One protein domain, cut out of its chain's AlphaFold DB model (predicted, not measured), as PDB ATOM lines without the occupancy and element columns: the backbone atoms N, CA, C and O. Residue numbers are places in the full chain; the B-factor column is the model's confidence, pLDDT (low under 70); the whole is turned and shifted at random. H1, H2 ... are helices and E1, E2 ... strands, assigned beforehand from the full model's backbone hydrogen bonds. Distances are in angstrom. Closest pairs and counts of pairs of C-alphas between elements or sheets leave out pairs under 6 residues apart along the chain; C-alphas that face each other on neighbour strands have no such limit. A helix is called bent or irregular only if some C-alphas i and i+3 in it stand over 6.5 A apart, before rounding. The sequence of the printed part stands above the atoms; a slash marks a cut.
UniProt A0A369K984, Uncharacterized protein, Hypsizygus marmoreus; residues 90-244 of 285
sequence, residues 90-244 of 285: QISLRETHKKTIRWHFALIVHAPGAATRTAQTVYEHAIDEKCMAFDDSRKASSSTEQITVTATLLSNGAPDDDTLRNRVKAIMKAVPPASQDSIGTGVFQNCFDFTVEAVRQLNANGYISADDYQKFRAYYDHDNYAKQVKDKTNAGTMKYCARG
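AT A GLANCE: This is residues 90 to 244 of the 285 residues of an uncharacterized protein of Hypsizygus marmoreus (UniProt A0A369K984). A strongly twisted sheet of five strands has three helices, H1, H3 and H4, packed over one face and running along its strands, with H3 between the other two. Beyond one end of this two-layered body, the bent helix H5 runs out past the sheet, and its second arm H5b pairs with the short helix H2 to make a small end group. The printed part has 155 residues, with five named strands followed by five named helices, E1 E2 E3 E4 E5 H1 H2 H3 H4 H5; the sheet has the order E4 - E3 - E2 - E1 - E5, all antiparallel. The class is mixed, helices and strands. The whole is compact, with a radius of gyration of the C-alphas of 15.1 A, and its outline of 45 by 30 by 30 A is only just elongated.

IN THESE COORDINATES: The sheet is made of E1, residues 90 to 96, 19.0 A long from first to last C-alpha; E2, residues 104 to 110, 18.9 A; E3, residues 120 to 126, 15.7 A; E4, residues 133 to 135; and E5, residues 147 to 153, 16.1 A. C-alpha 90, where E1 begins, is at (-3.994, -54.684, -7.824). The helices are H1, residues 161 to 173, 18.0 A; H2, residues 180 to 185; H3, residues 191 to 204, 19.8 A, from C-alpha 191 at (10.931, -41.708, -6.934); H4, residues 210 to 221, 15.6 A; and H5, residues 225 to 242. By its hydrogen bonds H5 was assigned as one helix, but it is bent: C-alphas 232 and 235 are 7.0 A apart. Its arms are H5a, residues 225 to 232, and H5b, residues 235 to 242, which ends at C-alpha 242 (27.330, -35.968, -2.623).

HOW THE PARTS SIT: E1, E2, E3 and E4 form a meander, each strand the antiparallel neighbour of the one before, and E5 is the edge strand beside E1. Within hydrogen-bond range are N 94 and O 106 across E1 and E2, 2.8 A, N 123 and O 107 across E3 and E2, 2.8 A, N 135 and O 124 across E4 and E3, 2.9 A, and N 93 and O 149 across E1 and E5, 2.8 A. H3 is on the sheet at a height of 8.5 A, over E2 and only just over E3, on which 3 of its C-alphas fall; its closest C-alpha to E2 is that of Phe 192, 5.3 A from Phe 105. H4 is on the same face as H3, over E5 at a height of 8.8 A, with the C-alphas of Ala 151 and Asp 212 closest at 5.5 A. H3 and H4 form a helical hairpin: they touch, closest at the C-alphas of Asn 203 and Tyr 213, 6.5 A, at a shallow tilt of 21 degrees, opposite ways. H1 is over E2 at a height of 8.7 A; with residues 168 to 172 alone it touches H3, closest at the C-alphas of Met 172 and Ala 198, 5.2 A, at a steep tilt of 58 degrees. With residues 192 to 193 alone H3 only just touches H5a, with 3 pairs of C-alphas within 8 A, the closest those of Phe 192 and Val 229, 7.5 A. The arms H5a and H5b stand at a steep tilt of 54 degrees. H2 touches H5b, closest at the C-alphas of Ile 183 and Met 238, 6.1 A; neither is on the sheet. In H1, H2, H3, H4, H5a and H5b every O i to N i+4 pair is within hydrogen-bond range.

THE WHOLE: The two C-alphas farthest apart, those of Pro 159 and Arg 243, are 46.0 A apart. The printed part, residues 90 to 244, has no cut. The link from E4 to E5, 11 residues between the two edge strands, is long; in it residues 139 to 140 make a short antiparallel pairing with residues 120 to 121 of E3. The mean pLDDT of the printed part is 89.5, and residues 126 to 131 and residue 244 are under 70.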
ATOM      1  N   GLN A  90      -3.850 -56.124  -7.867       96.75
ATOM      2  CA  GLN A  90      -3.994 -54.684  -7.824       96.75
ATOM      3  C   GLN A  90      -2.622 -54.033  -7.740       96.75
ATOM      4  O   GLN A  90      -1.648 -54.637  -7.277       96.75
ATOM      5  N   ILE A  91      -2.569 -52.788  -8.197       96.81
ATOM      6  CA  ILE A  91      -1.428 -51.904  -8.029       96.81
ATOM      7  C   ILE A  91      -1.854 -50.665  -7.250       96.81
ATOM      8  O   ILE A  91      -2.818 -49.998  -7.620       96.81
ATOM      9  N   SER A  92      -1.112 -50.341  -6.197       96.94
ATOM     10  CA  SER A  92      -1.342 -49.143  -5.393       96.94
ATOM     11  C   SER A  92      -0.148 -48.203  -5.423       96.94
ATOM     12  O   SER A  92       1.000 -48.642  -5.330       96.94
ATOM     13  N   LEU A  93      -0.435 -46.904  -5.481       96.25
ATOM     14  CA  LEU A  93       0.522 -45.849  -5.186       96.25
ATOM     15  C   LEU A  93       0.632 -45.683  -3.671       96.25
ATOM     16  O   LEU A  93      -0.355 -45.381  -2.998       96.25
ATOM     17  N   ARG A  94       1.844 -45.873  -3.148       94.94
ATOM     18  CA  ARG A  94       2.187 -45.583  -1.761       94.94
ATOM     19  C   ARG A  94       2.907 -44.242  -1.669       94.94
ATOM     20  O   ARG A  94       3.967 -44.077  -2.265       94.94
ATOM     21  N   GLU A  95       2.381 -43.337  -0.854       94.62
ATOM     22  CA  GLU A  95       2.980 -42.059  -0.469       94.62
ATOM     23  C   GLU A  95       3.399 -42.120   1.011       94.62
ATOM     24  O   GLU A  95       2.605 -42.440   1.892       94.62
ATOM     25  N   THR A  96       4.657 -41.794   1.316       92.75
ATOM     26  CA  THR A  96       5.164 -41.748   2.700       92.75
ATOM     27  C   THR A  96       5.934 -40.462   2.971       92.75
ATOM     28  O   THR A  96       6.487 -39.850   2.059       92.75
ATOM     29  N   HIS A  97       5.966 -40.040   4.240       92.62
ATOM     30  CA  HIS A  97       6.688 -38.843   4.698       92.62
ATOM     31  C   HIS A  97       6.352 -37.565   3.902       92.62
ATOM     32  O   HIS A  97       7.233 -36.760   3.579       92.62
ATOM     33  N   LYS A  98       5.064 -37.390   3.592       93.56
ATOM     34  CA  LYS A  98       4.507 -36.276   2.819       93.56
ATOM     35  C   LYS A  98       5.042 -34.915   3.269       93.56
ATOM     36  O   LYS A  98       5.131 -34.643   4.463       93.56
ATOM     37  N   LYS A  99       5.378 -34.048   2.303       93.12
ATOM     38  CA  LYS A  99       5.904 -32.677   2.506       93.12
ATOM     39  C   LYS A  99       7.248 -32.578   3.253       93.12
ATOM     40  O   LYS A  99       7.645 -31.475   3.634       93.12
ATOM     41  N   THR A 100       7.982 -33.678   3.428       92.12
ATOM     42  CA  THR A 100       9.319 -33.678   4.054       92.12
ATOM     43  C   THR A 100      10.439 -33.906   3.033       92.12
ATOM     44  O   THR A 100      10.187 -34.255   1.884       92.12
ATOM     45  N   ILE A 101      11.702 -33.780   3.456       88.44
ATOM     46  CA  ILE A 101      12.863 -34.143   2.619       88.44
ATOM     47  C   ILE A 101      12.970 -35.652   2.333       88.44
ATOM     48  O   ILE A 101      13.776 -36.054   1.501       88.44
ATOM     49  N   ARG A 102      12.205 -36.482   3.058       88.00
ATOM     50  CA  ARG A 102      12.124 -37.944   2.897       88.00
ATOM     51  C   ARG A 102      10.842 -38.374   2.185       88.00
ATOM     52  O   ARG A 102      10.480 -39.543   2.260       88.00
ATOM     53  N   TRP A 103      10.123 -37.430   1.576       92.75
ATOM     54  CA  TRP A 103       8.892 -37.718   0.853       92.75
ATOM     55  C   TRP A 103       9.170 -38.752  -0.231       92.75
ATOM     56  O   TRP A 103      10.044 -38.554  -1.073       92.75
ATOM     57  N   HIS A 104       8.472 -39.877  -0.146       92.12
ATOM     58  CA  HIS A 104       8.825 -41.065  -0.899       92.12
ATOM     59  C   HIS A 104       7.596 -41.725  -1.507       92.12
ATOM     60  O   HIS A 104       6.556 -41.843  -0.851       92.12
ATOM     61  N   PHE A 105       7.758 -42.160  -2.752       93.62
ATOM     62  CA  PHE A 105       6.714 -42.733  -3.586       93.62
ATOM     63  C   PHE A 105       7.135 -44.108  -4.075       93.62
ATOM     64  O   PHE A 105       8.296 -44.332  -4.423       93.62
ATOM     65  N   ALA A 106       6.176 -45.023  -4.098       94.25
ATOM     66  CA  ALA A 106       6.404 -46.385  -4.532       94.25
ATOM     67  C   ALA A 106       5.142 -47.016  -5.105       94.25
ATOM     68  O   ALA A 106       4.032 -46.614  -4.757       94.25
ATOM     69  N   LEU A 107       5.312 -48.042  -5.932       95.69
ATOM     70  CA  LEU A 107       4.212 -48.863  -6.417       95.69
ATOM     71  C   LEU A 107       4.228 -50.211  -5.706       95.69
ATOM     72  O   LEU A 107       5.279 -50.812  -5.504       95.69
ATOM     73  N   ILE A 108       3.059 -50.703  -5.319       95.38
ATOM     74  CA  ILE A 108       2.910 -51.988  -4.632       95.38
ATOM     75  C   ILE A 108       1.996 -52.857  -5.470       95.38
ATOM     76  O   ILE A 108       0.893 -52.429  -5.785       95.38
ATOM     77  N   VAL A 109       2.431 -54.077  -5.790       94.81
ATOM     78  CA  VAL A 109       1.563 -55.082  -6.422       94.81
ATOM     79  C   VAL A 109       1.109 -56.082  -5.370       94.81
ATOM     80  O   VAL A 109       1.934 -56.766  -4.754       94.81
ATOM     81  N   HIS A 110      -0.199 -56.198  -5.179       93.81
ATOM     82  CA  HIS A 110      -0.800 -57.004  -4.119       93.81
ATOM     83  C   HIS A 110      -2.104 -57.662  -4.583       93.81
ATOM     84  O   HIS A 110      -2.687 -57.275  -5.591       93.81
ATOM     85  N   ALA A 111      -2.576 -58.661  -3.838       90.56
ATOM     86  CA  ALA A 111      -3.917 -59.208  -4.035       90.56
ATOM     87  C   ALA A 111      -4.992 -58.193  -3.582       90.56
ATOM     88  O   ALA A 111      -4.705 -57.357  -2.713       90.56
ATOM     89  N   PRO A 112      -6.228 -58.253  -4.105       86.69
ATOM     90  CA  PRO A 112      -7.317 -57.384  -3.674       86.69
ATOM     91  C   PRO A 112      -7.497 -57.360  -2.155       86.69
ATOM     92  O   PRO A 112      -7.498 -58.397  -1.496       86.69
ATOM     93  N   GLY A 113      -7.597 -56.158  -1.584       82.75
ATOM     94  CA  GLY A 113      -7.758 -55.962  -0.136       82.75
ATOM     95  C   GLY A 113      -6.510 -56.244   0.718       82.75
ATOM     96  O   GLY A 113      -6.562 -56.080   1.938       82.75
ATOM     97  N   ALA A 114      -5.381 -56.636   0.114       85.81
ATOM     98  CA  ALA A 114      -4.155 -56.980   0.838       85.81
ATOM     99  C   ALA A 114      -3.167 -55.812   1.025       85.81
ATOM    100  O   ALA A 114      -2.208 -55.972   1.782       85.81
ATOM    101  N   ALA A 115      -3.398 -54.652   0.390       81.56
ATOM    102  CA  ALA A 115      -2.471 -53.508   0.373       81.56
ATOM    103  C   ALA A 115      -1.986 -53.069   1.767       81.56
ATOM    104  O   ALA A 115      -0.852 -52.613   1.916       81.56
ATOM    105  N   THR A 116      -2.843 -53.213   2.783       84.12
ATOM    106  CA  THR A 116      -2.598 -52.705   4.141       84.12
ATOM    107  C   THR A 116      -2.443 -53.782   5.213       84.12
ATOM    108  O   THR A 116      -2.065 -53.482   6.341       84.12
ATOM    109  N   ARG A 117      -2.729 -55.050   4.889       78.00
ATOM    110  CA  ARG A 117      -2.824 -56.132   5.888       78.00
ATOM    111  C   ARG A 117      -1.519 -56.886   6.110       78.00
ATOM    112  O   ARG A 117      -1.329 -57.488   7.159       78.00
ATOM    113  N   THR A 118      -0.642 -56.909   5.112       82.38
ATOM    114  CA  THR A 118       0.585 -57.715   5.124       82.38
ATOM    115  C   THR A 118       1.729 -56.948   4.481       82.38
ATOM    116  O   THR A 118       1.508 -56.028   3.695       82.38
ATOM    117  N   ALA A 119       2.968 -57.315   4.816       84.81
ATOM    118  CA  ALA A 119       4.125 -56.759   4.133       84.81
ATOM    119  C   ALA A 119       4.143 -57.236   2.675       84.81
ATOM    120  O   ALA A 119       4.284 -58.429   2.404       84.81
ATOM    121  N   GLN A 120       3.998 -56.299   1.743       87.44
ATOM    122  CA  GLN A 120       3.967 -56.566   0.307       87.44
ATOM    123  C   GLN A 120       5.270 -56.117  -0.341       87.44
ATOM    124  O   GLN A 120       5.976 -55.260   0.192       87.44
ATOM    125  N   THR A 121       5.586 -56.714  -1.491       86.75
ATOM    126  CA  THR A 121       6.741 -56.280  -2.283       86.75
ATOM    127  C   THR A 121       6.463 -54.896  -2.841       86.75
ATOM    128  O   THR A 121       5.420 -54.661  -3.455       86.75
ATOM    129  N   VAL A 122       7.404 -53.996  -2.603       86.44
ATOM    130  CA  VAL A 122       7.362 -52.616  -3.051       86.44
ATOM    131  C   VAL A 122       8.325 -52.462  -4.217       86.44
ATOM    132  O   VAL A 122       9.451 -52.942  -4.151       86.44
ATOM    133  N   TYR A 123       7.866 -51.781  -5.257       88.44
ATOM    134  CA  TYR A 123       8.635 -51.431  -6.436       88.44
ATOM    135  C   TYR A 123       8.875 -49.931  -6.434       88.44
ATOM    136  O   TYR A 123       7.940 -49.128  -6.522       88.44
ATOM    137  N   GLU A 124      10.132 -49.543  -6.302       85.06
ATOM    138  CA  GLU A 124      10.515 -48.145  -6.164       85.06
ATOM    139  C   GLU A 124      11.928 -47.907  -6.676       85.06
ATOM    140  O   GLU A 124      12.764 -48.806  -6.690       85.06
ATOM    141  N   HIS A 125      12.203 -46.661  -7.058       81.69
ATOM    142  CA  HIS A 125      13.566 -46.150  -7.060       81.69
ATOM    143  C   HIS A 125      13.867 -45.628  -5.657       81.69
ATOM    144  O   HIS A 125      13.318 -44.605  -5.242       81.69
ATOM    145  N   ALA A 126      14.682 -46.362  -4.901       69.31
ATOM    146  CA  ALA A 126      14.980 -46.013  -3.520       69.31
ATOM    147  C   ALA A 126      16.078 -44.940  -3.441       69.31
ATOM    148  O   ALA A 126      17.077 -44.971  -4.157       69.31
ATOM    149  N   ILE A 127      15.903 -43.977  -2.535       62.62
ATOM    150  CA  ILE A 127      16.954 -43.032  -2.129       62.62
ATOM    151  C   ILE A 127      17.632 -43.613  -0.874       62.62
ATOM    152  O   ILE A 127      17.661 -42.986   0.185       62.62
ATOM    153  N   ASP A 128      18.073 -44.869  -0.938       59.84
ATOM    154  CA  ASP A 128      18.767 -45.561   0.154       59.84
ATOM    155  C   ASP A 128      20.182 -45.983  -0.269       59.84
ATOM    156  O   ASP A 128      20.795 -45.329  -1.114       59.84
ATOM    157  N   GLU A 129      20.730 -47.045   0.337       44.19
ATOM    158  CA  GLU A 129      22.037 -47.617   0.004       44.19
ATOM    159  C   GLU A 129      22.220 -47.934  -1.488       44.19
ATOM    160  O   GLU A 129      23.347 -48.227  -1.871       44.19
ATOM    161  N   LYS A 130      21.165 -47.892  -2.315       49.50
ATOM    162  CA  LYS A 130      21.190 -48.085  -3.768       49.50
ATOM    163  C   LYS A 130      20.529 -46.890  -4.470       49.50
ATOM    164  O   LYS A 130      19.372 -46.969  -4.866       49.50
ATOM    165  N   CYS A 131      21.250 -45.779  -4.628       55.72
ATOM    166  CA  CYS A 131      20.758 -44.551  -5.258       55.72
ATOM    167  C   CYS A 131      19.917 -44.819  -6.496       55.72
ATOM    168  O   CYS A 131      20.432 -45.315  -7.499       55.72
ATOM    169  N   MET A 132      18.653 -44.404  -6.431       71.75
ATOM    170  CA  MET A 132      17.739 -44.296  -7.563       71.75
ATOM    171  C   MET A 132      17.630 -45.575  -8.391       71.75
ATOM    172  O   MET A 132      17.218 -45.520  -9.543       71.75
ATOM    173  N   ALA A 133      18.004 -46.715  -7.813       78.62
ATOM    174  CA  ALA A 133      17.944 -48.002  -8.457       78.62
ATOM    175  C   ALA A 133      16.591 -48.632  -8.167       78.62
ATOM    176  O   ALA A 133      16.043 -48.491  -7.073       78.62
ATOM    177  N   PHE A 134      16.090 -49.364  -9.151       85.94
ATOM    178  CA  PHE A 134      14.936 -50.221  -8.972       85.94
ATOM    179  C   PHE A 134      15.194 -51.256  -7.876       85.94
ATOM    180  O   PHE A 134      16.064 -52.119  -8.023       85.94
ATOM    181  N   ASP A 135      14.427 -51.153  -6.795       86.25
ATOM    182  CA  ASP A 135      14.336 -52.144  -5.734       86.25
ATOM    183  C   ASP A 135      12.992 -52.871  -5.843       86.25
ATOM    184  O   ASP A 135      11.927 -52.255  -5.888       86.25
ATOM    185  N   ASP A 136      13.073 -54.195  -5.909       88.88
ATOM    186  CA  ASP A 136      11.971 -55.156  -5.936       88.88
ATOM    187  C   ASP A 136      12.073 -56.185  -4.798       88.88
ATOM    188  O   ASP A 136      11.361 -57.190  -4.787       88.88
ATOM    189  N   SER A 137      13.002 -55.966  -3.869       86.50
ATOM    190  CA  SER A 137      13.290 -56.834  -2.731       86.50
ATOM    191  C   SER A 137      12.689 -56.292  -1.438       86.50
ATOM    192  O   SER A 137      12.416 -57.056  -0.506       86.50
ATOM    193  N   ARG A 138      12.428 -54.979  -1.386       84.44
ATOM    194  CA  ARG A 138      11.828 -54.332  -0.227       84.44
ATOM    195  C   ARG A 138      10.415 -54.850   0.007       84.44
ATOM    196  O   ARG A 138       9.530 -54.740  -0.841       84.44
ATOM    197  N   LYS A 139      10.187 -55.361   1.215       88.12
ATOM    198  CA  LYS A 139       8.854 -55.690   1.718       88.12
ATOM    199  C   LYS A 139       8.449 -54.688   2.780       88.12
ATOM    200  O   LYS A 139       9.227 -54.395   3.685       88.12
ATOM    201  N   ALA A 140       7.237 -54.165   2.680       83.81
ATOM    202  CA  ALA A 140       6.713 -53.229   3.663       83.81
ATOM    203  C   ALA A 140       5.198 -53.360   3.782       83.81
ATOM    204  O   ALA A 140       4.493 -53.520   2.785       83.81
ATOM    205  N   SER A 141       4.700 -53.285   5.013       85.94
ATOM    206  CA  SER A 141       3.288 -53.025   5.268       85.94
ATOM    207  C   SER A 141       2.995 -51.556   4.977       85.94
ATOM    208  O   SER A 141       3.831 -50.696   5.264       85.94
ATOM    209  N   SER A 142       1.812 -51.268   4.447       87.12
ATOM    210  CA  SER A 142       1.332 -49.893   4.279       87.12
ATOM    211  C   SER A 142       0.135 -49.656   5.187       87.12
ATOM    212  O   SER A 142      -0.661 -50.566   5.402       87.12
ATOM    213  N   SER A 143      -0.023 -48.450   5.723       88.06
ATOM    214  CA  SER A 143      -1.306 -48.057   6.315       88.06
ATOM    215  C   SER A 143      -2.254 -47.553   5.224       88.06
ATOM    216  O   SER A 143      -1.812 -47.155   4.146       88.06
ATOM    217  N   THR A 144      -3.561 -47.538   5.497       84.81
ATOM    218  CA  THR A 144      -4.559 -46.973   4.571       84.81
ATOM    219  C   THR A 144      -4.232 -45.523   4.207       84.81
ATOM    220  O   THR A 144      -4.370 -45.139   3.056       84.81
ATOM    221  N   GLU A 145      -3.710 -44.743   5.157       89.06
ATOM    222  CA  GLU A 145      -3.309 -43.341   4.958       89.06
ATOM    223  C   GLU A 145      -2.116 -43.163   4.007       89.06
ATOM    224  O   GLU A 145      -1.890 -42.070   3.492       89.06
ATOM    225  N   GLN A 146      -1.331 -44.220   3.789       93.44
ATOM    226  CA  GLN A 146      -0.189 -44.205   2.877       93.44
ATOM    227  C   GLN A 146      -0.574 -44.632   1.460       93.44
ATOM    228  O   GLN A 146       0.213 -44.419   0.543       93.44
ATOM    229  N   ILE A 147      -1.742 -45.250   1.264       94.69
ATOM    230  CA  ILE A 147      -2.220 -45.673  -0.054       94.69
ATOM    231  C   ILE A 147      -3.102 -44.574  -0.634       94.69
ATOM    232  O   ILE A 147      -4.134 -44.234  -0.064       94.69
ATOM    233  N   THR A 148      -2.704 -44.024  -1.777       95.06
ATOM    234  CA  THR A 148      -3.356 -42.830  -2.331       95.06
ATOM    235  C   THR A 148      -4.247 -43.141  -3.521       95.06
ATOM    236  O   THR A 148      -5.354 -42.621  -3.618       95.06
ATOM    237  N   VAL A 149      -3.796 -44.030  -4.404       96.25
ATOM    238  CA  VAL A 149      -4.556 -44.503  -5.565       96.25
ATOM    239  C   VAL A 149      -4.341 -46.002  -5.707       96.25
ATOM    240  O   VAL A 149      -3.247 -46.498  -5.452       96.25
ATOM    241  N   THR A 150      -5.384 -46.732  -6.102       96.88
ATOM    242  CA  THR A 150      -5.318 -48.167  -6.401       96.88
ATOM    243  C   THR A 150      -6.024 -48.450  -7.721       96.88
ATOM    244  O   THR A 150      -7.075 -47.869  -7.988       96.88
ATOM    245  N   ALA A 151      -5.455 -49.345  -8.523       96.94
ATOM    246  CA  ALA A 151      -6.033 -49.852  -9.763       96.94
ATOM    247  C   ALA A 151      -6.028 -51.376  -9.792       96.94
ATOM    248  O   ALA A 151      -5.195 -52.023  -9.149       96.94
ATOM    249  N   THR A 152      -6.938 -51.939 -10.580       96.31
ATOM    250  CA  THR A 152      -6.928 -53.372 -10.880       96.31
ATOM    251  C   THR A 152      -6.001 -53.623 -12.060       96.31
ATOM    252  O   THR A 152      -6.082 -52.940 -13.080       96.31
ATOM    253  N   LEU A 153      -5.102 -54.595 -11.922       97.25
ATOM    254  CA  LEU A 153      -4.227 -55.000 -13.012       97.25
ATOM    255  C   LEU A 153      -4.994 -55.914 -13.966       97.25
ATOM    256  O   LEU A 153      -5.564 -56.925 -13.559       97.25
ATOM    257  N   LEU A 154      -4.975 -55.567 -15.247       96.62
ATOM    258  CA  LEU A 154      -5.515 -56.402 -16.312       96.62
ATOM    259  C   LEU A 154      -4.556 -57.568 -16.567       96.62
ATOM    260  O   LEU A 154      -3.339 -57.380 -16.607       96.62
ATOM    261  N   SER A 155      -5.093 -58.776 -16.768       95.00
ATOM    262  CA  SER A 155      -4.266 -59.978 -16.962       95.00
ATOM    263  C   SER A 155      -3.353 -59.863 -18.183       95.00
ATOM    264  O   SER A 155      -2.231 -60.365 -18.158       95.00
ATOM    265  N   ASN A 156      -3.832 -59.212 -19.247       93.12
ATOM    266  CA  ASN A 156      -3.120 -59.030 -20.510       93.12
ATOM    267  C   ASN A 156      -2.502 -60.349 -21.030       93.12
ATOM    268  O   ASN A 156      -1.317 -60.443 -21.361       93.12
ATOM    269  N   GLY A 157      -3.294 -61.427 -20.988       92.94
ATOM    270  CA  GLY A 157      -2.867 -62.772 -21.387       92.94
ATOM    271  C   GLY A 157      -1.907 -63.465 -20.410       92.94
ATOM    272  O   GLY A 157      -1.243 -64.430 -20.790       92.94
ATOM    273  N   ALA A 158      -1.765 -62.978 -19.174       93.56
ATOM    274  CA  ALA A 158      -1.095 -63.718 -18.112       93.56
ATOM    275  C   ALA A 158      -2.004 -64.861 -17.614       93.56
ATOM    276  O   ALA A 158      -3.189 -64.628 -17.372       93.56
ATOM    277  N   PRO A 159      -1.477 -66.087 -17.449       91.81
ATOM    278  CA  PRO A 159      -2.271 -67.234 -17.018       91.81
ATOM    279  C   PRO A 159      -2.429 -67.345 -15.491       91.81
ATOM    280  O   PRO A 159      -3.267 -68.109 -15.025       91.81
ATOM    281  N   ASP A 160      -1.621 -66.629 -14.707       92.69
ATOM    282  CA  ASP A 160      -1.663 -66.615 -13.241       92.69
ATOM    283  C   ASP A 160      -1.107 -65.300 -12.662       92.69
ATOM    284  O   ASP A 160      -0.548 -64.460 -13.380       92.69
ATOM    285  N   ASP A 161      -1.287 -65.125 -11.349       92.81
ATOM    286  CA  ASP A 161      -0.858 -63.941 -10.599       92.81
ATOM    287  C   ASP A 161       0.665 -63.744 -10.645       92.81
ATOM    288  O   ASP A 161       1.136 -62.614 -10.768       92.81
ATOM    289  N   ASP A 162       1.455 -64.815 -10.594       93.56
ATOM    290  CA  ASP A 162       2.919 -64.716 -10.606       93.56
ATOM    291  C   ASP A 162       3.440 -64.245 -11.965       93.56
ATOM    292  O   ASP A 162       4.316 -63.376 -12.042       93.56
ATOM    293  N   THR A 163       2.860 -64.748 -13.054       95.56
ATOM    294  CA  THR A 163       3.176 -64.300 -14.410       95.56
ATOM    295  C   THR A 163       2.779 -62.841 -14.607       95.56
ATOM    296  O   THR A 163       3.568 -62.065 -15.154       95.56
ATOM    297  N   LEU A 164       1.594 -62.438 -14.133       96.06
ATOM    298  CA  LEU A 164       1.151 -61.044 -14.182       96.06
ATOM    299  C   LEU A 164       2.100 -60.136 -13.388       96.06
ATOM    300  O   LEU A 164       2.598 -59.142 -13.919       96.06
ATOM    301  N   ARG A 165       2.431 -60.511 -12.147       94.81
ATOM    302  CA  ARG A 165       3.369 -59.783 -11.283       94.81
ATOM    303  C   ARG A 165       4.736 -59.619 -11.945       94.81
ATOM    304  O   ARG A 165       5.280 -58.519 -11.931       94.81
ATOM    305  N   ASN A 166       5.280 -60.678 -12.545       95.44
ATOM    306  CA  ASN A 166       6.584 -60.642 -13.211       95.44
ATOM    307  C   ASN A 166       6.590 -59.743 -14.457       95.44
ATOM    308  O   ASN A 166       7.564 -59.024 -14.680       95.44
ATOM    309  N   ARG A 167       5.504 -59.732 -15.240       96.88
ATOM    310  CA  ARG A 167       5.350 -58.831 -16.397       96.88
ATOM    311  C   ARG A 167       5.267 -57.366 -15.966       96.88
ATOM    312  O   ARG A 167       5.998 -56.531 -16.491       96.88
ATOM    313  N   VAL A 168       4.451 -57.070 -14.953       96.50
ATOM    314  CA  VAL A 168       4.337 -55.730 -14.351       96.50
ATOM    315  C   VAL A 168       5.688 -55.261 -13.804       96.50
ATOM    316  O   VAL A 168       6.131 -54.152 -14.097       96.50
ATOM    317  N   LYS A 169       6.398 -56.135 -13.086       95.75
ATOM    318  CA  LYS A 169       7.752 -55.885 -12.580       95.75
ATOM    319  C   LYS A 169       8.753 -55.585 -13.700       95.75
ATOM    320  O   LYS A 169       9.576 -54.686 -13.544       95.75
ATOM    321  N   ALA A 170       8.709 -56.318 -14.813       96.31
ATOM    322  CA  ALA A 170       9.601 -56.084 -15.948       96.31
ATOM    323  C   ALA A 170       9.394 -54.689 -16.561       96.31
ATOM    324  O   ALA A 170      10.377 -54.013 -16.857       96.31
ATOM    325  N   ILE A 171       8.139 -54.240 -16.670       96.12
ATOM    326  CA  ILE A 171       7.796 -52.885 -17.123       96.12
ATOM    327  C   ILE A 171       8.355 -51.838 -16.159       96.12
ATOM    328  O   ILE A 171       9.049 -50.918 -16.578       96.12
ATOM    329  N   MET A 172       8.129 -52.001 -14.852       94.44
ATOM    330  CA  MET A 172       8.649 -51.060 -13.856       94.44
ATOM    331  C   MET A 172      10.182 -50.984 -13.878       94.44
ATOM    332  O   MET A 172      10.747 -49.899 -13.797       94.44
ATOM    333  N   LYS A 173      10.868 -52.119 -14.050       92.62
ATOM    334  CA  LYS A 173      12.334 -52.184 -14.139       92.62
ATOM    335  C   LYS A 173      12.899 -51.527 -15.406       92.62
ATOM    336  O   LYS A 173      14.079 -51.183 -15.433       92.62
ATOM    337  N   ALA A 174      12.090 -51.384 -16.456       93.19
ATOM    338  CA  ALA A 174      12.484 -50.706 -17.689       93.19
ATOM    339  C   ALA A 174      12.483 -49.174 -17.553       93.19
ATOM    340  O   ALA A 174      13.039 -48.489 -18.413       93.19
ATOM    341  N   VAL A 175      11.898 -48.626 -16.478       91.19
ATOM    342  CA  VAL A 175      11.968 -47.194 -16.182       91.19
ATOM    343  C   VAL A 175      13.413 -46.832 -15.824       91.19
ATOM    344  O   VAL A 175      13.977 -47.399 -14.885       91.19
ATOM    345  N   PRO A 176      14.053 -45.913 -16.567       86.44
ATOM    346  CA  PRO A 176      15.458 -45.607 -16.357       86.44
ATOM    347  C   PRO A 176      15.677 -44.960 -14.981       86.44
ATOM    348  O   PRO A 176      14.926 -44.066 -14.585       86.44
ATOM    349  N   PRO A 177      16.714 -45.373 -14.237       84.12
ATOM    350  CA  PRO A 177      17.100 -44.692 -13.012       84.12
ATOM    351  C   PRO A 177      17.707 -43.321 -13.326       84.12
ATOM    352  O   PRO A 177      18.277 -43.103 -14.401       84.12
ATOM    353  N   ALA A 178      17.655 -42.402 -12.362       83.44
ATOM    354  CA  ALA A 178      18.441 -41.177 -12.447       83.44
ATOM    355  C   ALA A 178      19.943 -41.505 -12.429       83.44
ATOM    356  O   ALA A 178      20.407 -42.286 -11.598       83.44
ATOM    357  N   SER A 179      20.711 -40.894 -13.334       79.50
ATOM    358  CA  SER A 179      22.169 -41.001 -13.324       79.50
ATOM    359  C   SER A 179      22.772 -40.084 -12.260       79.50
ATOM    360  O   SER A 179      22.178 -39.084 -11.859       79.50
ATOM    361  N   GLN A 180      23.992 -40.386 -11.821       76.38
ATOM    362  CA  GLN A 180      24.712 -39.506 -10.900       76.38
ATOM    363  C   GLN A 180      24.891 -38.094 -11.475       76.38
ATOM    364  O   GLN A 180      24.719 -37.116 -10.749       76.38
ATOM    365  N   ASP A 181      25.198 -37.993 -12.770       80.75
ATOM    366  CA  ASP A 181      25.381 -36.707 -13.441       80.75
ATOM    367  C   ASP A 181      24.092 -35.878 -13.387       80.75
ATOM    368  O   ASP A 181      24.128 -34.713 -12.994       80.75
ATOM    369  N   SER A 182      22.933 -36.485 -13.682       85.81
ATOM    370  CA  SER A 182      21.655 -35.769 -13.614       85.81
ATOM    371  C   SER A 182      21.312 -35.365 -12.181       85.81
ATOM    372  O   SER A 182      20.873 -34.237 -11.948       85.81
ATOM    373  N   ILE A 183      21.610 -36.218 -11.194       85.06
ATOM    374  CA  ILE A 183      21.439 -35.876  -9.779       85.06
ATOM    375  C   ILE A 183      22.306 -34.674  -9.392       85.06
ATOM    376  O   ILE A 183      21.811 -33.757  -8.739       85.06
ATOM    377  N   GLY A 184      23.568 -34.635  -9.827       81.50
ATOM    378  CA  GLY A 184      24.492 -33.532  -9.551       81.50
ATOM    379  C   GLY A 184      23.999 -32.174 -10.062       81.50
ATOM    380  O   GLY A 184      24.276 -31.152  -9.436       81.50
ATOM    381  N   THR A 185      23.209 -32.162 -11.139       85.12
ATOM    382  CA  THR A 185      22.585 -30.938 -11.675       85.12
ATOM    383  C   THR A 185      21.306 -30.514 -10.942       85.12
ATOM    384  O   THR A 185      20.817 -29.409 -11.157       85.12
ATOM    385  N   GLY A 186      20.731 -31.380 -10.100       83.81
ATOM    386  CA  GLY A 186      19.417 -31.173  -9.480       83.81
ATOM    387  C   GLY A 186      18.224 -31.416 -10.415       83.81
ATOM    388  O   GLY A 186      17.075 -31.360  -9.965       83.81
ATOM    389  N   VAL A 187      18.486 -31.740 -11.686       86.25
ATOM    390  CA  VAL A 187      17.491 -32.060 -12.715       86.25
ATOM    391  C   VAL A 187      17.518 -33.565 -12.976       86.25
ATOM    392  O   VAL A 187      18.150 -34.053 -13.909       86.25
ATOM    393  N   PHE A 188      16.837 -34.324 -12.121       87.88
ATOM    394  CA  PHE A 188      16.773 -35.780 -12.209       87.88
ATOM    395  C   PHE A 188      15.364 -36.308 -11.932       87.88
ATOM    396  O   PHE A 188      14.534 -35.610 -11.346       87.88
ATOM    397  N   GLN A 189      15.109 -37.543 -12.368       88.69
ATOM    398  CA  GLN A 189      13.859 -38.255 -12.114       88.69
ATOM    399  C   GLN A 189      13.899 -38.858 -10.714       88.69
ATOM    400  O   GLN A 189      14.652 -39.802 -10.501       88.69
ATOM    401  N   ASN A 190      13.145 -38.312  -9.762       88.69
ATOM    402  CA  ASN A 190      13.076 -38.846  -8.399       88.69
ATOM    403  C   ASN A 190      12.086 -40.036  -8.308       88.69
ATOM    404  O   ASN A 190      11.546 -40.494  -9.315       88.69
ATOM    405  N   CYS A 191      11.846 -40.573  -7.106       90.44
ATOM    406  CA  CYS A 191      10.931 -41.708  -6.934       90.44
ATOM    407  C   CYS A 191       9.483 -41.395  -7.359       90.44
ATOM    408  O   CYS A 191       8.780 -42.292  -7.816       90.44
ATOM    409  N   PHE A 192       9.053 -40.132  -7.291       93.31
ATOM    410  CA  PHE A 192       7.756 -39.711  -7.816       93.31
ATOM    411  C   PHE A 192       7.721 -39.782  -9.344       93.31
ATOM    412  O   PHE A 192       6.827 -40.428  -9.891       93.31
ATOM    413  N   ASP A 193       8.725 -39.216 -10.025       92.94
ATOM    414  CA  ASP A 193       8.837 -39.297 -11.489       92.94
ATOM    415  C   ASP A 193       8.860 -40.765 -11.963       92.94
ATOM    416  O   ASP A 193       8.189 -41.111 -12.934       92.94
ATOM    417  N   PHE A 194       9.555 -41.646 -11.228       93.12
ATOM    418  CA  PHE A 194       9.522 -43.093 -11.464       93.12
ATOM    419  C   PHE A 194       8.099 -43.657 -11.401       93.12
ATOM    420  O   PHE A 194       7.690 -44.363 -12.320       93.12
ATOM    421  N   THR A 195       7.329 -43.365 -10.343       94.94
ATOM    422  CA  THR A 195       5.968 -43.915 -10.216       94.94
ATOM    423  C   THR A 195       5.039 -43.434 -11.328       94.94
ATOM    424  O   THR A 195       4.258 -44.231 -11.847       94.94
ATOM    425  N   VAL A 196       5.160 -42.166 -11.737       95.81
ATOM    426  CA  VAL A 196       4.390 -41.591 -12.850       95.81
ATOM    427  C   VAL A 196       4.730 -42.308 -14.157       95.81
ATOM    428  O   VAL A 196       3.837 -42.779 -14.860       95.81
ATOM    429  N   GLU A 197       6.022 -42.452 -14.456       96.19
ATOM    430  CA  GLU A 197       6.493 -43.108 -15.674       96.19
ATOM    431  C   GLU A 197       6.146 -44.604 -15.700       96.19
ATOM    432  O   GLU A 197       5.667 -45.110 -16.714       96.19
ATOM    433  N   ALA A 198       6.297 -45.314 -14.580       96.25
ATOM    434  CA  ALA A 198       5.931 -46.722 -14.468       96.25
ATOM    435  C   ALA A 198       4.432 -46.943 -14.725       96.25
ATOM    436  O   ALA A 198       4.060 -47.829 -15.493       96.25
ATOM    437  N   VAL A 199       3.562 -46.112 -14.143       97.69
ATOM    438  CA  VAL A 199       2.111 -46.168 -14.384       97.69
ATOM    439  C   VAL A 199       1.781 -45.854 -15.846       97.69
ATOM    440  O   VAL A 199       0.974 -46.557 -16.456       97.69
ATOM    441  N   ARG A 200       2.446 -44.860 -16.448       97.94
ATOM    442  CA  ARG A 200       2.304 -44.551 -17.878       97.94
ATOM    443  C   ARG A 200       2.669 -45.749 -18.754       97.94
ATOM    444  O   ARG A 200       1.918 -46.073 -19.675       97.94
ATOM    445  N   GLN A 201       3.777 -46.429 -18.462       98.06
ATOM    446  CA  GLN A 201       4.175 -47.623 -19.206       98.06
ATOM    447  C   GLN A 201       3.214 -48.794 -18.985       98.06
ATOM    448  O   GLN A 201       2.914 -49.505 -19.941       98.06
ATOM    449  N   LEU A 202       2.675 -48.988 -17.778       98.06
ATOM    450  CA  LEU A 202       1.662 -50.020 -17.531       98.06
ATOM    451  C   LEU A 202       0.394 -49.790 -18.360       98.06
ATOM    452  O   LEU A 202      -0.128 -50.749 -18.925       98.06
ATOM    453  N   ASN A 203      -0.064 -48.540 -18.489       98.25
ATOM    454  CA  ASN A 203      -1.198 -48.200 -19.357       98.25
ATOM    455  C   ASN A 203      -0.863 -48.465 -20.829       98.25
ATOM    456  O   ASN A 203      -1.584 -49.184 -21.512       98.25
ATOM    457  N   ALA A 204       0.281 -47.959 -21.300       98.00
ATOM    458  CA  ALA A 204       0.714 -48.140 -22.686       98.00
ATOM    459  C   ALA A 204       0.867 -49.622 -23.084       98.00
ATOM    460  O   ALA A 204       0.709 -49.964 -24.250       98.00
ATOM    461  N   ASN A 205       1.152 -50.498 -22.116       97.94
ATOM    462  CA  ASN A 205       1.250 -51.942 -22.316       97.94
ATOM    463  C   ASN A 205      -0.059 -52.699 -22.007       97.94
ATOM    464  O   ASN A 205      -0.049 -53.926 -22.034       97.94
ATOM    465  N   GLY A 206      -1.168 -52.018 -21.698       97.69
ATOM    466  CA  GLY A 206      -2.480 -52.639 -21.475       97.69
ATOM    467  C   GLY A 206      -2.646 -53.375 -20.139       97.69
ATOM    468  O   GLY A 206      -3.505 -54.244 -20.027       97.69
ATOM    469  N   TYR A 207      -1.831 -53.062 -19.125       97.94
ATOM    470  CA  TYR A 207      -1.921 -53.673 -17.787       97.94
ATOM    471  C   TYR A 207      -2.805 -52.894 -16.811       97.94
ATOM    472  O   TYR A 207      -3.149 -53.421 -15.758       97.94
ATOM    473  N   ILE A 208      -3.183 -51.662 -17.143       97.69
ATOM    474  CA  ILE A 208      -4.188 -50.878 -16.415       97.69
ATOM    475  C   ILE A 208      -5.177 -50.293 -17.419       97.69
ATOM    476  O   ILE A 208      -4.801 -49.998 -18.554       97.69
ATOM    477  N   SER A 209      -6.439 -50.149 -17.017       97.88
ATOM    478  CA  SER A 209      -7.458 -49.534 -17.869       97.88
ATOM    479  C   SER A 209      -7.220 -48.029 -18.021       97.88
ATOM    480  O   SER A 209      -6.540 -47.402 -17.203       97.88
ATOM    481  N   ALA A 210      -7.819 -47.429 -19.053       97.94
ATOM    482  CA  ALA A 210      -7.773 -45.982 -19.248       97.94
ATOM    483  C   ALA A 210      -8.362 -45.227 -18.041       97.94
ATOM    484  O   ALA A 210      -7.760 -44.259 -17.584       97.94
ATOM    485  N   ASP A 211      -9.477 -45.704 -17.483       98.00
ATOM    486  CA  ASP A 211     -10.131 -45.086 -16.321       98.00
ATOM    487  C   ASP A 211      -9.249 -45.136 -15.073       98.00
ATOM    488  O   ASP A 211      -9.087 -44.136 -14.373       98.00
ATOM    489  N   ASP A 212      -8.634 -46.289 -14.803       98.00
ATOM    490  CA  ASP A 212      -7.715 -46.432 -13.679       98.00
ATOM    491  C   ASP A 212      -6.464 -45.570 -13.878       98.00
ATOM    492  O   ASP A 212      -6.032 -44.890 -12.947       98.00
ATOM    493  N   TYR A 213      -5.929 -45.493 -15.100       97.94
ATOM    494  CA  TYR A 213      -4.842 -44.570 -15.420       97.94
ATOM    495  C   TYR A 213      -5.218 -43.103 -15.155       97.94
ATOM    496  O   TYR A 213      -4.409 -42.365 -14.586       97.94
ATOM    497  N   GLN A 214      -6.440 -42.676 -15.495       97.75
ATOM    498  CA  GLN A 214      -6.901 -41.315 -15.199       97.75
ATOM    499  C   GLN A 214      -6.968 -41.032 -13.694       97.75
ATOM    500  O   GLN A 214      -6.664 -39.914 -13.290       97.75
ATOM    501  N   LYS A 215      -7.286 -42.020 -12.843       96.69
ATOM    502  CA  LYS A 215      -7.252 -41.841 -11.375       96.69
ATOM    503  C   LYS A 215      -5.843 -41.537 -10.876       96.69
ATOM    504  O   LYS A 215      -5.657 -40.620 -10.079       96.69
ATOM    505  N   PHE A 216      -4.848 -42.280 -11.366       96.88
ATOM    506  CA  PHE A 216      -3.448 -41.990 -11.051       96.88
ATOM    507  C   PHE A 216      -3.070 -40.599 -11.552       96.88
ATOM    508  O   PHE A 216      -2.509 -39.813 -10.795       96.88
ATOM    509  N   ARG A 217      -3.442 -40.273 -12.794       96.06
ATOM    510  CA  ARG A 217      -3.162 -38.975 -13.408       96.06
ATOM    511  C   ARG A 217      -3.744 -37.803 -12.643       96.06
ATOM    512  O   ARG A 217      -3.008 -36.878 -12.322       96.06
ATOM    513  N   ALA A 218      -5.016 -37.872 -12.273       95.94
ATOM    514  CA  ALA A 218      -5.656 -36.860 -11.443       95.94
ATOM    515  C   ALA A 218      -4.903 -36.649 -10.117       95.94
ATOM    516  O   ALA A 218      -4.752 -35.517  -9.660       95.94
ATOM    517  N   TYR A 219      -4.365 -37.722  -9.527       93.81
ATOM    518  CA  TYR A 219      -3.571 -37.618  -8.310       93.81
ATOM    519  C   TYR A 219      -2.192 -36.971  -8.518       93.81
ATOM    520  O   TYR A 219      -1.719 -36.328  -7.592       93.81
ATOM    521  N   TYR A 220      -1.525 -37.068  -9.673       92.31
ATOM    522  CA  TYR A 220      -0.202 -36.440  -9.854       92.31
ATOM    523  C   TYR A 220      -0.198 -35.116 -10.642       92.31
ATOM    524  O   TYR A 220       0.725 -34.323 -10.452       92.31
ATOM    525  N   ASP A 221      -1.216 -34.843 -11.465       91.81
ATOM    526  CA  ASP A 221      -1.299 -33.638 -12.312       91.81
ATOM    527  C   ASP A 221      -1.920 -32.412 -11.602       91.81
ATOM    528  O   ASP A 221      -1.952 -31.321 -12.173       91.81
ATOM    529  N   HIS A 222      -2.404 -32.539 -10.361       86.12
ATOM    530  CA  HIS A 222      -3.014 -31.416  -9.629       86.12
ATOM    531  C   HIS A 222      -1.972 -30.440  -9.048       86.12
ATOM    532  O   HIS A 222      -0.841 -30.823  -8.770       86.12
ATOM    533  N   ASP A 223      -2.349 -29.171  -8.848       84.62
ATOM    534  CA  ASP A 223      -1.674 -28.161  -8.005       84.62
ATOM    535  C   ASP A 223      -0.139 -28.067  -8.090       84.62
ATOM    536  O   ASP A 223       0.545 -27.823  -7.089       84.62
ATOM    537  N   ASN A 224       0.449 -28.261  -9.274       89.06
ATOM    538  CA  ASN A 224       1.906 -28.337  -9.437       89.06
ATOM    539  C   ASN A 224       2.556 -29.361  -8.482       89.06
ATOM    540  O   ASN A 224       3.672 -29.153  -7.995       89.06
ATOM    541  N   TYR A 225       1.864 -30.457  -8.177       93.50
ATOM    542  CA  TYR A 225       2.250 -31.419  -7.149       93.50
ATOM    543  C   TYR A 225       3.640 -32.013  -7.414       93.50
ATOM    544  O   TYR A 225       4.482 -32.039  -6.516       93.50
ATOM    545  N   ALA A 226       3.952 -32.333  -8.675       92.44
ATOM    546  CA  ALA A 226       5.293 -32.738  -9.108       92.44
ATOM    547  C   ALA A 226       6.388 -31.731  -8.709       92.44
ATOM    548  O   ALA A 226       7.458 -32.109  -8.225       92.44
ATOM    549  N   LYS A 227       6.111 -30.431  -8.875       94.00
ATOM    550  CA  LYS A 227       7.031 -29.359  -8.486       94.00
ATOM    551  C   LYS A 227       7.220 -29.334  -6.970       94.00
ATOM    552  O   LYS A 227       8.353 -29.274  -6.506       94.00
ATOM    553  N   GLN A 228       6.136 -29.442  -6.200       95.31
ATOM    554  CA  GLN A 228       6.203 -29.466  -4.735       95.31
ATOM    555  C   GLN A 228       7.050 -30.636  -4.221       95.31
ATOM    556  O   GLN A 228       7.860 -30.462  -3.307       95.31
ATOM    557  N   VAL A 229       6.896 -31.821  -4.818       93.88
ATOM    558  CA  VAL A 229       7.706 -32.995  -4.472       93.88
ATOM    559  C   VAL A 229       9.185 -32.727  -4.756       93.88
ATOM    560  O   VAL A 229      10.024 -32.956  -3.881       93.88
ATOM    561  N   LYS A 230       9.521 -32.195  -5.938       93.06
ATOM    562  CA  LYS A 230      10.908 -31.874  -6.320       93.06
ATOM    563  C   LYS A 230      11.535 -30.821  -5.409       93.06
ATOM    564  O   LYS A 230      12.634 -31.041  -4.903       93.06
ATOM    565  N   ASP A 231      10.811 -29.743  -5.116       94.31
ATOM    566  CA  ASP A 231      11.268 -28.668  -4.225       94.31
ATOM    567  C   ASP A 231      11.628 -29.202  -2.822       94.31
ATOM    568  O   ASP A 231      12.542 -28.693  -2.170       94.31
ATOM    569  N   LYS A 232      10.937 -30.246  -2.344       93.69
ATOM    570  CA  LYS A 232      11.199 -30.864  -1.033       93.69
ATOM    571  C   LYS A 232      12.294 -31.928  -1.060       93.69
ATOM    572  O   LYS A 232      13.070 -32.013  -0.108       93.69
ATOM    573  N   THR A 233      12.353 -32.747  -2.105       91.06
ATOM    574  CA  THR A 233      13.162 -33.981  -2.118       91.06
ATOM    575  C   THR A 233      14.500 -33.829  -2.833       91.06
ATOM    576  O   THR A 233      15.480 -34.460  -2.419       91.06
ATOM    577  N   ASN A 234      14.601 -32.971  -3.856       90.81
ATOM    578  CA  ASN A 234      15.784 -32.941  -4.717       90.81
ATOM    579  C   ASN A 234      17.032 -32.485  -3.960       90.81
ATOM    580  O   ASN A 234      18.054 -33.169  -3.988       90.81
ATOM    581  N   ALA A 235      16.936 -31.396  -3.194       89.88
ATOM    582  CA  ALA A 235      18.058 -30.895  -2.400       89.88
ATOM    583  C   ALA A 235      18.535 -31.912  -1.345       89.88
ATOM    584  O   ALA A 235      19.731 -32.010  -1.065       89.88
ATOM    585  N   GLY A 236      17.609 -32.677  -0.755       86.56
ATOM    586  CA  GLY A 236      17.933 -33.763   0.169       86.56
ATOM    587  C   GLY A 236      18.705 -34.874  -0.537       86.56
ATOM    588  O   GLY A 236      19.795 -35.234  -0.096       86.56
ATOM    589  N   THR A 237      18.178 -35.346  -1.665       86.38
ATOM    590  CA  THR A 237      18.795 -36.383  -2.505       86.38
ATOM    591  C   THR A 237      20.203 -35.980  -2.928       86.38
ATOM    592  O   THR A 237      21.148 -36.695  -2.622       86.38
ATOM    593  N   MET A 238      20.385 -34.780  -3.491       86.81
ATOM    594  CA  MET A 238      21.704 -34.261  -3.876       86.81
ATOM    595  C   MET A 238      22.706 -34.294  -2.715       86.81
ATOM    596  O   MET A 238      23.843 -34.731  -2.887       86.81
ATOM    597  N   LYS A 239      22.284 -33.884  -1.508       85.25
ATOM    598  CA  LYS A 239      23.129 -33.932  -0.302       85.25
ATOM    599  C   LYS A 239      23.474 -35.361   0.120       85.25
ATOM    600  O   LYS A 239      24.584 -35.576   0.605       85.25
ATOM    601  N   TYR A 240      22.557 -36.317  -0.020       79.62
ATOM    602  CA  TYR A 240      22.839 -37.731   0.251       79.62
ATOM    603  C   TYR A 240      23.834 -38.301  -0.764       79.62
ATOM    604  O   TYR A 240      24.827 -38.908  -0.365       79.62
ATOM    605  N   CYS A 241      23.622 -38.032  -2.053       78.88
ATOM    606  CA  CYS A 241      24.471 -38.505  -3.143       78.88
ATOM    607  C   CYS A 241      25.896 -37.937  -3.052       78.88
ATOM    608  O   CYS A 241      26.867 -38.683  -3.162       78.88
ATOM    609  N   ALA A 242      26.035 -36.641  -2.751       79.81
ATOM    610  CA  ALA A 242      27.330 -35.968  -2.623       79.81
ATOM    611  C   ALA A 242      28.220 -36.528  -1.497       79.81
ATOM    612  O   ALA A 242      29.434 -36.349  -1.525       79.81
ATOM    613  N   ARG A 243      27.645 -37.211  -0.498       75.31
ATOM    614  CA  ARG A 243      28.413 -37.815   0.603       75.31
ATOM    615  C   ARG A 243      29.070 -39.146   0.227       75.31
ATOM    616  O   ARG A 243      29.828 -39.667   1.036       75.31
ATOM    617  N   GLY A 244      28.759 -39.717  -0.940       66.06
ATOM    618  CA  GLY A 244      29.277 -41.026  -1.359       66.06
ATOM    619  C   GLY A 244      28.841 -42.190  -0.459       66.06
ATOM    620  O   GLY A 244      29.438 -43.259  -0.507       66.06
TER     621      GLY A 244